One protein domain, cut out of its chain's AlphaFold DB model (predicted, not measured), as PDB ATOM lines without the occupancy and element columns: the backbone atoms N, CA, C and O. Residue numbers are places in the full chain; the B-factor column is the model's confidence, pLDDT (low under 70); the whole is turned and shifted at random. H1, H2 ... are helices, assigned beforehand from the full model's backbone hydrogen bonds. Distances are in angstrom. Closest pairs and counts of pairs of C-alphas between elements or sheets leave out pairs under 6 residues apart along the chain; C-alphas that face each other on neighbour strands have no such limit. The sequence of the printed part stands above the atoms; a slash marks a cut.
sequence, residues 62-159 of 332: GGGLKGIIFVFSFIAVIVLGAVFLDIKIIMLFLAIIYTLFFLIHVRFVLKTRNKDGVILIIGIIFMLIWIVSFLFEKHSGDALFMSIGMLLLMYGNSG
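AT A GLANCE: This is residues 62 to 159 of the 332 residues of an uncharacterized protein of Candidatus Altiarchaeales archaeon HGW-Altiarchaeales-1 (UniProt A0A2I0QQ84). H3 packs between H2 and H4, running opposite ways to both, while H1 slants away from the beginning of H2 like the arm of a V; residues 62 to 76 stick out. The printed part has 98 residues, with four named helices in the order H1, H2, H3, H4 that hold 86 of them; its class is all helix, and it is only just compact, close to loose, with a radius of gyration of the C-alphas of 14.8 A and spans of 42 by 40 by 22 A.

HOW THE PARTS SIT: H1, residues 63 to 84, touches H2, residues 87 to 112, with residues 78 to 82 alone; the closest C-alphas, of Gly 81 and Ile 90, are 6.7 A apart. This hairpin has a steep tilt of 39 degrees. H2 and H3, residues 115 to 135, touch as a hairpin at a shallow tilt of 21 degrees, closest at C-alphas 109 and 117, 5.4 A. H3 and H4, residues 142 to 158, touch as a hairpin at 28 degrees, shallow, closest at C-alphas 123 and 149, 4.2 A. H1 is apart from H3 and H4. Every helix's O i to N i+4 pairs are within hydrogen-bond range.

IN THESE COORDINATES: H1 starts at C-alpha 63 (17.291, -9.093, 43.987); H4 ends at C-alpha 158 (27.998, -17.727, 51.929). H1 to H4 measure 30.9, 36.4, 30.8 and 23.3 A.

THE WHOLE: The printed part has no cut and no long link. Confidence is under 70 for 13 residues, among them 156 to 159.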
ATOM      1  N   GLY A  62      13.700  -7.054  44.061       64.38
ATOM      2  CA  GLY A  62      13.756  -8.016  42.957       64.38
ATOM      3  C   GLY A  62      15.102  -8.744  42.876       64.38
ATOM      4  O   GLY A  62      15.472  -9.240  41.814       64.38
ATOM      5  N   GLY A  63      15.861  -8.770  43.981       60.16
ATOM      6  CA  GLY A  63      17.291  -9.093  43.987       60.16
ATOM      7  C   GLY A  63      17.632 -10.499  43.493       60.16
ATOM      8  O   GLY A  63      18.688 -10.686  42.903       60.16
ATOM      9  N   GLY A  64      16.730 -11.471  43.673       63.59
ATOM     10  CA  GLY A  64      16.915 -12.825  43.140       63.59
ATOM     11  C   GLY A  64      16.896 -12.848  41.612       63.59
ATOM     12  O   GLY A  64      17.869 -13.255  40.991       63.59
ATOM     13  N   LEU A  65      15.822 -12.337  41.003       70.69
ATOM     14  CA  LEU A  65      15.654 -12.349  39.549       70.69
ATOM     15  C   LEU A  65      16.634 -11.400  38.847       70.69
ATOM     16  O   LEU A  65      17.266 -11.792  37.873       70.69
ATOM     17  N   LYS A  66      16.821 -10.177  39.363       70.12
ATOM     18  CA  LYS A  66      17.790  -9.220  38.802       70.12
ATOM     19  C   LYS A  66      19.225  -9.733  38.908       70.12
ATOM     20  O   LYS A  66      19.998  -9.537  37.979       70.12
ATOM     21  N   GLY A  67      19.569 -10.390  40.017       63.72
ATOM     22  CA  GLY A  67      20.879 -11.014  40.200       63.72
ATOM     23  C   GLY A  67      21.107 -12.166  39.224       63.72
ATOM     24  O   GLY A  67      22.152 -12.214  38.587       63.72
ATOM     25  N   ILE A  68      20.111 -13.039  39.049       70.25
ATOM     26  CA  ILE A  68      20.148 -14.134  38.068       70.25
ATOM     27  C   ILE A  68      20.319 -13.578  36.650       70.25
ATOM     28  O   ILE A  68      21.253 -13.973  35.960       70.25
ATOM     29  N   ILE A  69      19.481 -12.619  36.238       74.31
ATOM     30  CA  ILE A  69      19.578 -11.972  34.920       74.31
ATOM     31  C   ILE A  69      20.962 -11.347  34.735       74.31
ATOM     32  O   ILE A  69      21.588 -11.563  33.707       74.31
ATOM     33  N   PHE A  70      21.475 -10.619  35.730       72.31
ATOM     34  CA  PHE A  70      22.806 -10.017  35.658       72.31
ATOM     35  C   PHE A  70      23.912 -11.064  35.463       72.31
ATOM     36  O   PHE A  70      24.758 -10.888  34.591       72.31
ATOM     37  N   VAL A  71      23.893 -12.161  36.230       70.56
ATOM     38  CA  VAL A  71      24.885 -13.243  36.116       70.56
ATOM     39  C   VAL A  71      24.807 -13.917  34.746       70.56
ATOM     40  O   VAL A  71      25.838 -14.074  34.100       70.56
ATOM     41  N   PHE A  72      23.610 -14.268  34.269       69.19
ATOM     42  CA  PHE A  72      23.450 -14.893  32.953       69.19
ATOM     43  C   PHE A  72      23.832 -13.951  31.809       69.19
ATOM     44  O   PHE A  72      24.516 -14.385  30.888       69.19
ATOM     45  N   SER A  73      23.477 -12.666  31.883       74.12
ATOM     46  CA  SER A  73      23.922 -11.663  30.909       74.12
ATOM     47  C   SER A  73      25.443 -11.506  30.915       74.12
ATOM     48  O   SER A  73      26.050 -11.406  29.856       74.12
ATOM     49  N   PHE A  74      26.078 -11.523  32.088       73.19
ATOM     50  CA  PHE A  74      27.533 -11.447  32.205       73.19
ATOM     51  C   PHE A  74      28.224 -12.684  31.613       73.19
ATOM     52  O   PHE A  74      29.161 -12.541  30.831       73.19
ATOM     53  N   ILE A  75      27.722 -13.887  31.912       73.75
ATOM     54  CA  ILE A  75      28.201 -15.136  31.299       73.75
ATOM     55  C   ILE A  75      28.012 -15.087  29.781       73.75
ATOM     56  O   ILE A  75      28.940 -15.412  29.049       73.75
ATOM     57  N   ALA A  76      26.853 -14.635  29.295       75.06
ATOM     58  CA  ALA A  76      26.587 -14.504  27.867       75.06
ATOM     59  C   ALA A  76      27.569 -13.539  27.188       75.06
ATOM     60  O   ALA A  76      28.072 -13.857  26.118       75.06
ATOM     61  N   VAL A  77      27.906 -12.407  27.817       77.19
ATOM     62  CA  VAL A  77      28.930 -11.477  27.311       77.19
ATOM     63  C   VAL A  77      30.312 -12.131  27.271       77.19
ATOM     64  O   VAL A  77      31.024 -11.944  26.290       77.19
ATOM     65  N   ILE A  78      30.690 -12.921  28.282       73.19
ATOM     66  CA  ILE A  78      31.965 -13.659  28.278       73.19
ATOM     67  C   ILE A  78      31.986 -14.702  27.157       73.19
ATOM     68  O   ILE A  78      32.962 -14.776  26.421       73.19
ATOM     69  N   VAL A  79      30.913 -15.485  27.005       72.94
ATOM     70  CA  VAL A  79      30.805 -16.534  25.979       72.94
ATOM     71  C   VAL A  79      30.802 -15.928  24.579       72.94
ATOM     72  O   VAL A  79      31.574 -16.363  23.734       72.94
ATOM     73  N   LEU A  80      29.986 -14.899  24.331       74.19
ATOM     74  CA  LEU A  80      29.963 -14.186  23.052       74.19
ATOM     75  C   LEU A  80      31.315 -13.530  22.780       74.19
ATOM     76  O   LEU A  80      31.849 -13.664  21.686       74.19
ATOM     77  N   GLY A  81      31.904 -12.891  23.790       75.94
ATOM     78  CA  GLY A  81      33.267 -12.390  23.720       75.94
ATOM     79  C   GLY A  81      34.225 -13.482  23.260       75.94
ATOM     80  O   GLY A  81      34.980 -13.236  22.338       75.94
ATOM     81  N   ALA A  82      34.175 -14.682  23.847       73.75
ATOM     82  CA  ALA A  82      35.117 -15.770  23.560       73.75
ATOM     83  C   ALA A  82      34.941 -16.361  22.156       73.75
ATOM     84  O   ALA A  82      35.868 -16.954  21.615       73.75
ATOM     85  N   VAL A  83      33.754 -16.197  21.569       75.81
ATOM     86  CA  VAL A  83      33.472 -16.570  20.178       75.81
ATOM     87  C   VAL A  83      34.064 -15.551  19.196       75.81
ATOM     88  O   VAL A  83      34.526 -15.940  18.129       75.81
ATOM     89  N   PHE A  84      34.057 -14.257  19.538       80.69
ATOM     90  CA  PHE A  84      34.479 -13.176  18.633       80.69
ATOM     91  C   PHE A  84      35.889 -12.625  18.905       80.69
ATOM     92  O   PHE A  84      36.461 -11.958  18.044       80.69
ATOM     93  N   LEU A  85      36.443 -12.870  20.089       80.44
ATOM     94  CA  LEU A  85      37.731 -12.386  20.578       80.44
ATOM     95  C   LEU A  85      38.505 -13.547  21.207       80.44
ATOM     96  O   LEU A  85      37.919 -14.466  21.774       80.44
ATOM     97  N   ASP A  86      39.833 -13.461  21.173       83.25
ATOM     98  CA  ASP A  86      40.692 -14.385  21.914       83.25
ATOM     99  C   ASP A  86      40.323 -14.356  23.412       83.25
ATOM    100  O   ASP A  86      40.220 -13.284  24.025       83.25
ATOM    101  N   ILE A  87      40.135 -15.535  24.017       79.19
ATOM    102  CA  ILE A  87      39.816 -15.695  25.441       79.19
ATOM    103  C   ILE A  87      40.804 -14.937  26.339       79.19
ATOM    104  O   ILE A  87      40.406 -14.395  27.370       79.19
ATOM    105  N   LYS A  88      42.073 -14.813  25.929       81.69
ATOM    106  CA  LYS A  88      43.088 -14.039  26.651       81.69
ATOM    107  C   LYS A  88      42.761 -12.548  26.692       81.69
ATOM    108  O   LYS A  88      42.961 -11.919  27.727       81.69
ATOM    109  N   ILE A  89      42.210 -11.979  25.619       82.06
ATOM    110  CA  ILE A  89      41.807 -10.562  25.574       82.06
ATOM    111  C   ILE A  89      40.676 -10.306  26.575       82.06
ATOM    112  O   ILE A  89      40.702  -9.321  27.314       82.06
ATOM    113  N   ILE A  90      39.711 -11.219  26.655       80.81
ATOM    114  CA  ILE A  90      38.581 -11.121  27.589       80.81
ATOM    115  C   ILE A  90      39.065 -11.268  29.024       80.81
ATOM    116  O   ILE A  90      38.693 -10.474  29.884       80.81
ATOM    117  N   MET A  91      39.922 -12.256  29.284       80.62
ATOM    118  CA  MET A  91      40.497 -12.483  30.606       80.62
ATOM    119  C   MET A  91      41.347 -11.294  31.060       80.62
ATOM    120  O   MET A  91      41.255 -10.894  32.219       80.62
ATOM    121  N   LEU A  92      42.099 -10.666  30.152       83.81
ATOM    122  CA  LEU A  92      42.833  -9.432  30.423       83.81
ATOM    123  C   LEU A  92      41.887  -8.266  30.749       83.81
ATOM    124  O   LEU A  92      42.100  -7.553  31.728       83.81
ATOM    125  N   PHE A  93      40.820  -8.084  29.971       83.44
ATOM    126  CA  PHE A  93      39.818  -7.048  30.228       83.44
ATOM    127  C   PHE A  93      39.130  -7.238  31.587       83.44
ATOM    128  O   PHE A  93      39.014  -6.292  32.373       83.44
ATOM    129  N   LEU A  94      38.735  -8.474  31.904       80.44
ATOM    130  CA  LEU A  94      38.197  -8.835  33.210       80.44
ATOM    131  C   LEU A  94      39.214  -8.552  34.315       80.44
ATOM    132  O   LEU A  94      38.846  -7.918  35.298       80.44
ATOM    133  N   ALA A  95      40.483  -8.937  34.145       84.00
ATOM    134  CA  ALA A  95      41.540  -8.657  35.115       84.00
ATOM    135  C   ALA A  95      41.651  -7.157  35.415       84.00
ATOM    136  O   ALA A  95      41.710  -6.770  36.578       84.00
ATOM    137  N   ILE A  96      41.616  -6.304  34.386       85.00
ATOM    138  CA  ILE A  96      41.678  -4.845  34.543       85.00
ATOM    139  C   ILE A  96      40.487  -4.336  35.366       85.00
ATOM    140  O   ILE A  96      40.679  -3.623  36.354       85.00
ATOM    141  N   ILE A  97      39.261  -4.728  35.005       81.25
ATOM    142  CA  ILE A  97      38.050  -4.322  35.733       81.25
ATOM    143  C   ILE A  97      38.092  -4.822  37.181       81.25
ATOM    144  O   ILE A  97      37.848  -4.053  38.114       81.25
ATOM    145  N   TYR A  98      38.424  -6.098  37.381       80.56
ATOM    146  CA  TYR A  98      38.509  -6.705  38.705       80.56
ATOM    147  C   TYR A  98      39.584  -6.045  39.563       80.56
ATOM    148  O   TYR A  98      39.318  -5.773  40.731       80.56
ATOM    149  N   THR A  99      40.753  -5.720  39.007       84.12
ATOM    150  CA  THR A  99      41.811  -4.995  39.720       84.12
ATOM    151  C   THR A  99      41.338  -3.609  40.145       84.12
ATOM    152  O   THR A  99      41.584  -3.215  41.285       84.12
ATOM    153  N   LEU A 100      40.600  -2.883  39.296       83.00
ATOM    154  CA  LEU A 100      40.025  -1.596  39.690       83.00
ATOM    155  C   LEU A 100      39.099  -1.755  40.897       83.00
ATOM    156  O   LEU A 100      39.333  -1.094  41.905       83.00
ATOM    157  N   PHE A 101      38.116  -2.665  40.840       78.06
ATOM    158  CA  PHE A 101      37.210  -2.951  41.964       78.06
ATOM    159  C   PHE A 101      37.947  -3.435  43.218       78.06
ATOM    160  O   PHE A 101      37.612  -3.034  44.335       78.06
ATOM    161  N   PHE A 102      38.974  -4.263  43.038       84.81
ATOM    162  CA  PHE A 102      39.818  -4.765  44.110       84.81
ATOM    163  C   PHE A 102      40.517  -3.626  44.849       84.81
ATOM    164  O   PHE A 102      40.463  -3.586  46.074       84.81
ATOM    165  N   LEU A 103      41.095  -2.653  44.139       85.94
ATOM    166  CA  LEU A 103      41.744  -1.496  44.762       85.94
ATOM    167  C   LEU A 103      40.762  -0.658  45.599       85.94
ATOM    168  O   LEU A 103      41.114  -0.219  46.700       85.94
ATOM    169  N   ILE A 104      39.514  -0.494  45.132       80.88
ATOM    170  CA  ILE A 104      38.432   0.146  45.912       80.88
ATOM    171  C   ILE A 104      38.233  -0.599  47.227       80.88
ATOM    172  O   ILE A 104      38.221  -0.006  48.311       80.88
ATOM    173  N   HIS A 105      38.076  -1.915  47.114       81.50
ATOM    174  CA  HIS A 105      37.763  -2.765  48.241       81.50
ATOM    175  C   HIS A 105      38.921  -2.808  49.241       81.50
ATOM    176  O   HIS A 105      38.700  -2.656  50.439       81.50
ATOM    177  N   VAL A 106      40.166  -2.898  48.765       86.25
ATOM    178  CA  VAL A 106      41.378  -2.834  49.589       86.25
ATOM    179  C   VAL A 106      41.415  -1.553  50.403       86.25
ATOM    180  O   VAL A 106      41.566  -1.617  51.622       86.25
ATOM    181  N   ARG A 107      41.203  -0.388  49.783       86.06
ATOM    182  CA  ARG A 107      41.171   0.889  50.510       86.06
ATOM    183  C   ARG A 107      40.111   0.885  51.616       86.06
ATOM    184  O   ARG A 107      40.389   1.315  52.737       86.06
ATOM    185  N   PHE A 108      38.915   0.388  51.312       83.75
ATOM    186  CA  PHE A 108      37.820   0.267  52.272       83.75
ATOM    187  C   PHE A 108      38.171  -0.665  53.446       83.75
ATOM    188  O   PHE A 108      37.990  -0.299  54.611       83.75
ATOM    189  N   VAL A 109      38.714  -1.850  53.167       84.62
ATOM    190  CA  VAL A 109      39.081  -2.829  54.199       84.62
ATOM    191  C   VAL A 109      40.271  -2.356  55.020       84.62
ATOM    192  O   VAL A 109      40.265  -2.533  56.231       84.62
ATOM    193  N   LEU A 110      41.272  -1.718  54.416       87.94
ATOM    194  CA  LEU A 110      42.404  -1.155  55.155       87.94
ATOM    195  C   LEU A 110      41.950  -0.046  56.105       87.94
ATOM    196  O   LEU A 110      42.431   0.030  57.240       87.94
ATOM    197  N   LYS A 111      40.990   0.781  55.671       87.56
ATOM    198  CA  LYS A 111      40.408   1.831  56.507       87.56
ATOM    199  C   LYS A 111      39.599   1.250  57.666       87.56
ATOM    200  O   LYS A 111      39.833   1.615  58.815       87.56
ATOM    201  N   THR A 112      38.686   0.324  57.386       84.44
ATOM    202  CA  THR A 112      37.796  -0.278  58.397       84.44
ATOM    203  C   THR A 112      38.485  -1.327  59.271       84.44
ATOM    204  O   THR A 112      38.077  -1.552  60.407       84.44
ATOM    205  N   ARG A 113      39.541  -1.972  58.767       86.62
ATOM    206  CA  ARG A 113      40.205  -3.151  59.351       86.62
ATOM    207  C   ARG A 113      39.231  -4.291  59.672       86.62
ATOM    208  O   ARG A 113      39.426  -5.023  60.645       86.62
ATOM    209  N   ASN A 114      38.164  -4.436  58.882       83.06
ATOM    210  CA  ASN A 114      37.196  -5.511  59.069       83.06
ATOM    211  C   ASN A 114      37.797  -6.872  58.670       83.06
ATOM    212  O   ASN A 114      38.311  -7.032  57.566       83.06
ATOM    213  N   LYS A 115      37.682  -7.872  59.555       81.88
ATOM    214  CA  LYS A 115      38.283  -9.206  59.360       81.88
ATOM    215  C   LYS A 115      37.765  -9.951  58.126       81.88
ATOM    216  O   LYS A 115      38.547 -10.631  57.477       81.88
ATOM    217  N   ASP A 116      36.484  -9.821  57.786       76.50
ATOM    218  CA  ASP A 116      35.923 -10.569  56.647       76.50
ATOM    219  C   ASP A 116      36.293  -9.897  55.331       76.50
ATOM    220  O   ASP A 116      36.594 -10.581  54.362       76.50
ATOM    221  N   GLY A 117      36.376  -8.564  55.327       79.12
ATOM    222  CA  GLY A 117      36.964  -7.826  54.215       79.12
ATOM    223  C   GLY A 117      38.400  -8.271  53.920       79.12
ATOM    224  O   GLY A 117      38.768  -8.422  52.761       79.12
ATOM    225  N   VAL A 118      39.206  -8.550  54.955       84.31
ATOM    226  CA  VAL A 118      40.575  -9.065  54.769       84.31
ATOM    227  C   VAL A 118      40.558 -10.449  54.114       84.31
ATOM    228  O   VAL A 118      41.316 -10.684  53.178       84.31
ATOM    229  N   ILE A 119      39.673 -11.349  54.554       82.75
ATOM    230  CA  ILE A 119      39.534 -12.689  53.957       82.75
ATOM    231  C   ILE A 119      39.098 -12.593  52.486       82.75
ATOM    232  O   ILE A 119      39.661 -13.283  51.638       82.75
ATOM    233  N   LEU A 120      38.152 -11.701  52.173       81.06
ATOM    234  CA  LEU A 120      37.718 -11.444  50.797       81.06
ATOM    235  C   LEU A 120      38.865 -10.920  49.926       81.06
ATOM    236  O   LEU A 120      39.033 -11.396  48.809       81.06
ATOM    237  N   ILE A 121      39.690 -10.000  50.438       86.19
ATOM    238  CA  ILE A 121      40.878  -9.500  49.726       86.19
ATOM    239  C   ILE A 121      41.839 -10.629  49.392       86.19
ATOM    240  O   ILE A 121      42.294 -10.705  48.256       86.19
ATOM    241  N   ILE A 122      42.124 -11.512  50.352       87.12
ATOM    242  CA  ILE A 122      42.997 -12.664  50.110       87.12
ATOM    243  C   ILE A 122      42.388 -13.532  49.002       87.12
ATOM    244  O   ILE A 122      43.073 -13.827  48.030       87.12
ATOM    245  N   GLY A 123      41.091 -13.849  49.074       85.75
ATOM    246  CA  GLY A 123      40.400 -14.598  48.017       85.75
ATOM    247  C   GLY A 123      40.522 -13.953  46.630       85.75
ATOM    248  O   GLY A 123      40.825 -14.642  45.659       85.75
ATOM    249  N   ILE A 124      40.366 -12.628  46.534       85.31
ATOM    250  CA  ILE A 124      40.523 -11.894  45.268       85.31
ATOM    251  C   ILE A 124      41.972 -11.945  44.762       85.31
ATOM    252  O   ILE A 124      42.179 -12.132  43.567       85.31
ATOM    253  N   ILE A 125      42.978 -11.831  45.638       89.56
ATOM    254  CA  ILE A 125      44.397 -11.951  45.251       89.56
ATOM    255  C   ILE A 125      44.669 -13.324  44.625       89.56
ATOM    256  O   ILE A 125      45.294 -13.393  43.571       89.56
ATOM    257  N   PHE A 126      44.162 -14.401  45.229       87.25
ATOM    258  CA  PHE A 126      44.288 -15.755  44.679       87.25
ATOM    259  C   PHE A 126      43.640 -15.878  43.288       87.25
ATOM    260  O   PHE A 126      44.235 -16.466  42.386       87.25
ATOM    261  N   MET A 127      42.473 -15.257  43.081       85.06
ATOM    262  CA  MET A 127      41.828 -15.209  41.762       85.06
ATOM    263  C   MET A 127      42.635 -14.404  40.737       85.06
ATOM    264  O   MET A 127      42.733 -14.815  39.586       85.06
ATOM    265  N   LEU A 128      43.240 -13.280  41.132       87.00
ATOM    266  CA  LEU A 128      44.084 -12.477  40.240       87.00
ATOM    267  C   LEU A 128      45.367 -13.218  39.845       87.00
ATOM    268  O   LEU A 128      45.741 -13.175  38.677       87.00
ATOM    269  N   ILE A 129      46.007 -13.927  40.784       86.62
ATOM    270  CA  ILE A 129      47.171 -14.781  40.493       86.62
ATOM    271  C   ILE A 129      46.793 -15.836  39.453       86.62
ATOM    272  O   ILE A 129      47.508 -15.991  38.470       86.62
ATOM    273  N   TRP A 130      45.646 -16.499  39.627       86.50
ATOM    274  CA  TRP A 130      45.143 -17.466  38.653       86.50
ATOM    275  C   TRP A 130      44.934 -16.847  37.261       86.50
ATOM    276  O   TRP A 130      45.408 -17.404  36.273       86.50
ATOM    277  N   ILE A 131      44.289 -15.676  37.170       83.50
ATOM    278  CA  ILE A 131      44.076 -14.994  35.881       83.50
ATOM    279  C   ILE A 131      45.415 -14.660  35.208       83.50
ATOM    280  O   ILE A 131      45.568 -14.864  34.007       83.50
ATOM    281  N   VAL A 132      46.397 -14.168  35.967       84.56
ATOM    282  CA  VAL A 132      47.729 -13.845  35.438       84.56
ATOM    283  C   VAL A 132      48.444 -15.108  34.957       84.56
ATOM    284  O   VAL A 132      48.940 -15.121  33.834       84.56
ATOM    285  N   SER A 133      48.466 -16.180  35.750       84.00
ATOM    286  CA  SER A 133      49.087 -17.446  35.345       84.00
ATOM    287  C   SER A 133      48.472 -18.014  34.063       84.00
ATOM    288  O   SER A 133      49.213 -18.406  33.160       84.00
ATOM    289  N   PHE A 134      47.141 -17.941  33.935       82.19
ATOM    290  CA  PHE A 134      46.416 -18.325  32.724       82.19
ATOM    291  C   PHE A 134      46.845 -17.501  31.499       82.19
ATOM    292  O   PHE A 134      47.085 -18.058  30.428       82.19
ATOM    293  N   LEU A 135      46.990 -16.177  31.643       83.44
ATOM    294  CA  LEU A 135      47.399 -15.290  30.544       83.44
ATOM    295  C   LEU A 135      48.831 -15.557  30.049       83.44
ATOM    296  O   LEU A 135      49.100 -15.377  28.861       83.44
ATOM    297  N   PHE A 136      49.730 -15.988  30.936       83.56
ATOM    298  CA  PHE A 136      51.138 -16.270  30.624       83.56
ATOM    299  C   PHE A 136      51.433 -17.756  30.364       83.56
ATOM    300  O   PHE A 136      52.604 -18.129  30.331       83.56
ATOM    301  N   GLU A 137      50.401 -18.596  30.208       79.06
ATOM    302  CA  GLU A 137      50.525 -20.046  29.954       79.06
ATOM    303  C   GLU A 137      51.371 -20.781  31.015       79.06
ATOM    304  O   GLU A 137      51.959 -21.837  30.780       79.06
ATOM    305  N   LYS A 138      51.431 -20.225  32.230       74.75
ATOM    306  CA  LYS A 138      52.135 -20.826  33.363       74.75
ATOM    307  C   LYS A 138      51.164 -21.692  34.149       74.75
ATOM    308  O   LYS A 138      50.688 -21.294  35.202       74.75
ATOM    309  N   HIS A 139      50.921 -22.902  33.659       67.06
ATOM    310  CA  HIS A 139      49.903 -23.807  34.210       67.06
ATOM    311  C   HIS A 139      50.245 -24.462  35.557       67.06
ATOM    312  O   HIS A 139      49.472 -25.265  36.089       67.06
ATOM    313  N   SER A 140      51.395 -24.137  36.152       63.75
ATOM    314  CA  SER A 140      51.784 -24.672  37.452       63.75
ATOM    315  C   SER A 140      50.927 -24.067  38.573       63.75
ATOM    316  O   SER A 140      51.191 -22.960  39.043       63.75
ATOM    317  N   GLY A 141      49.924 -24.816  39.037       66.44
ATOM    318  CA  GLY A 141      49.136 -24.467  40.225       66.44
ATOM    319  C   GLY A 141      47.857 -23.664  39.968       66.44
ATOM    320  O   GLY A 141      47.196 -23.288  40.933       66.44
ATOM    321  N   ASP A 142      47.459 -23.452  38.710       73.94
ATOM    322  CA  ASP A 142      46.248 -22.695  38.343       73.94
ATOM    323  C   ASP A 142      44.992 -23.216  39.045       73.94
ATOM    324  O   ASP A 142      44.248 -22.457  39.672       73.94
ATOM    325  N   ALA A 143      44.800 -24.535  39.007       69.94
ATOM    326  CA  ALA A 143      43.676 -25.184  39.668       69.94
ATOM    327  C   ALA A 143      43.692 -24.935  41.183       69.94
ATOM    328  O   ALA A 143      42.642 -24.683  41.767       69.94
ATOM    329  N   LEU A 144      44.863 -24.941  41.826       73.56
ATOM    330  CA  LEU A 144      44.987 -24.686  43.261       73.56
ATOM    331  C   LEU A 144      44.614 -23.235  43.603       73.56
ATOM    332  O   LEU A 144      43.812 -23.013  44.511       73.56
ATOM    333  N   PHE A 145      45.152 -22.254  42.868       79.25
ATOM    334  CA  PHE A 145      44.888 -20.835  43.123       79.25
ATOM    335  C   PHE A 145      43.419 -20.470  42.905       79.25
ATOM    336  O   PHE A 145      42.819 -19.836  43.776       79.25
ATOM    337  N   MET A 146      42.821 -20.930  41.802       78.12
ATOM    338  CA  MET A 146      41.394 -20.744  41.525       78.12
ATOM    339  C   MET A 146      40.535 -21.325  42.651       78.12
ATOM    340  O   MET A 146      39.579 -20.702  43.108       78.12
ATOM    341  N   SER A 147      40.897 -22.510  43.133       71.44
ATOM    342  CA  SER A 147      40.094 -23.248  44.104       71.44
ATOM    343  C   SER A 147      40.176 -22.657  45.501       71.44
ATOM    344  O   SER A 147      39.149 -22.493  46.158       71.44
ATOM    345  N   ILE A 148      41.375 -22.266  45.943       78.69
ATOM    346  CA  ILE A 148      41.555 -21.531  47.199       78.69
ATOM    347  C   ILE A 148      40.851 -20.172  47.111       78.69
ATOM    348  O   ILE A 148      40.128 -19.802  48.037       78.69
ATOM    349  N   GLY A 149      41.007 -19.450  45.996       82.94
ATOM    350  CA  GLY A 149      40.337 -18.172  45.754       82.94
ATOM    351  C   GLY A 149      38.817 -18.293  45.846       82.94
ATOM    352  O   GLY A 149      38.187 -17.576  46.626       82.94
ATOM    353  N   MET A 150      38.230 -19.258  45.134       76.00
ATOM    354  CA  MET A 150      36.794 -19.547  45.182       76.00
ATOM    355  C   MET A 150      36.337 -19.965  46.576       76.00
ATOM    356  O   MET A 150      35.321 -19.463  47.046       76.00
ATOM    357  N   LEU A 151      37.092 -20.810  47.282       78.50
ATOM    358  CA  LEU A 151      36.747 -21.225  48.641       78.50
ATOM    359  C   LEU A 151      36.741 -20.041  49.615       78.50
ATOM    360  O   LEU A 151      35.820 -19.926  50.421       78.50
ATOM    361  N   LEU A 152      37.719 -19.134  49.532       79.94
ATOM    362  CA  LEU A 152      37.781 -17.929  50.367       79.94
ATOM    363  C   LEU A 152      36.673 -16.925  50.023       79.94
ATOM    364  O   LEU A 152      36.064 -16.348  50.927       79.94
ATOM    365  N   LEU A 153      36.371 -16.745  48.732       75.88
ATOM    366  CA  LEU A 153      35.258 -15.911  48.271       75.88
ATOM    367  C   LEU A 153      33.909 -16.477  48.718       75.88
ATOM    368  O   LEU A 153      33.059 -15.727  49.197       75.88
ATOM    369  N   MET A 154      33.717 -17.793  48.611       70.94
ATOM    370  CA  MET A 154      32.539 -18.476  49.138       70.94
ATOM    371  C   MET A 154      32.475 -18.318  50.650       70.94
ATOM    372  O   MET A 154      31.479 -17.818  51.148       70.94
ATOM    373  N   TYR A 155      33.542 -18.623  51.389       74.12
ATOM    374  CA  TYR A 155      33.580 -18.461  52.843       74.12
ATOM    375  C   TYR A 155      33.185 -17.042  53.283       74.12
ATOM    376  O   TYR A 155      32.393 -16.879  54.216       74.12
ATOM    377  N   GLY A 156      33.700 -16.020  52.592       67.94
ATOM    378  CA  GLY A 156      33.363 -14.621  52.844       67.94
ATOM    379  C   GLY A 156      31.907 -14.262  52.516       67.94
ATOM    380  O   GLY A 156      31.315 -13.454  53.229       67.94
ATOM    381  N   ASN A 157      31.309 -14.878  51.489       65.44
ATOM    382  CA  ASN A 157      29.973 -14.528  50.985       65.44
ATOM    383  C   ASN A 157      28.820 -15.421  51.489       65.44
ATOM    384  O   ASN A 157      27.698 -14.938  51.620       65.44
ATOM    385  N   SER A 158      29.050 -16.710  51.751       59.56
ATOM    386  CA  SER A 158      27.998 -17.727  51.929       59.56
ATOM    387  C   SER A 158      27.755 -18.150  53.379       59.56
ATOM    388  O   SER A 158      26.875 -18.965  53.649       59.56
ATOM    389  N   GLY A 159      28.515 -17.625  54.341       60.28
ATOM    390  CA  GLY A 159      28.361 -18.017  55.738       60.28
ATOM    391  C   GLY A 159      27.106 -17.453  56.411       60.28
ATOM    392  O   GLY A 159      26.740 -16.302  56.202       60.28
TER     393      GLY A 159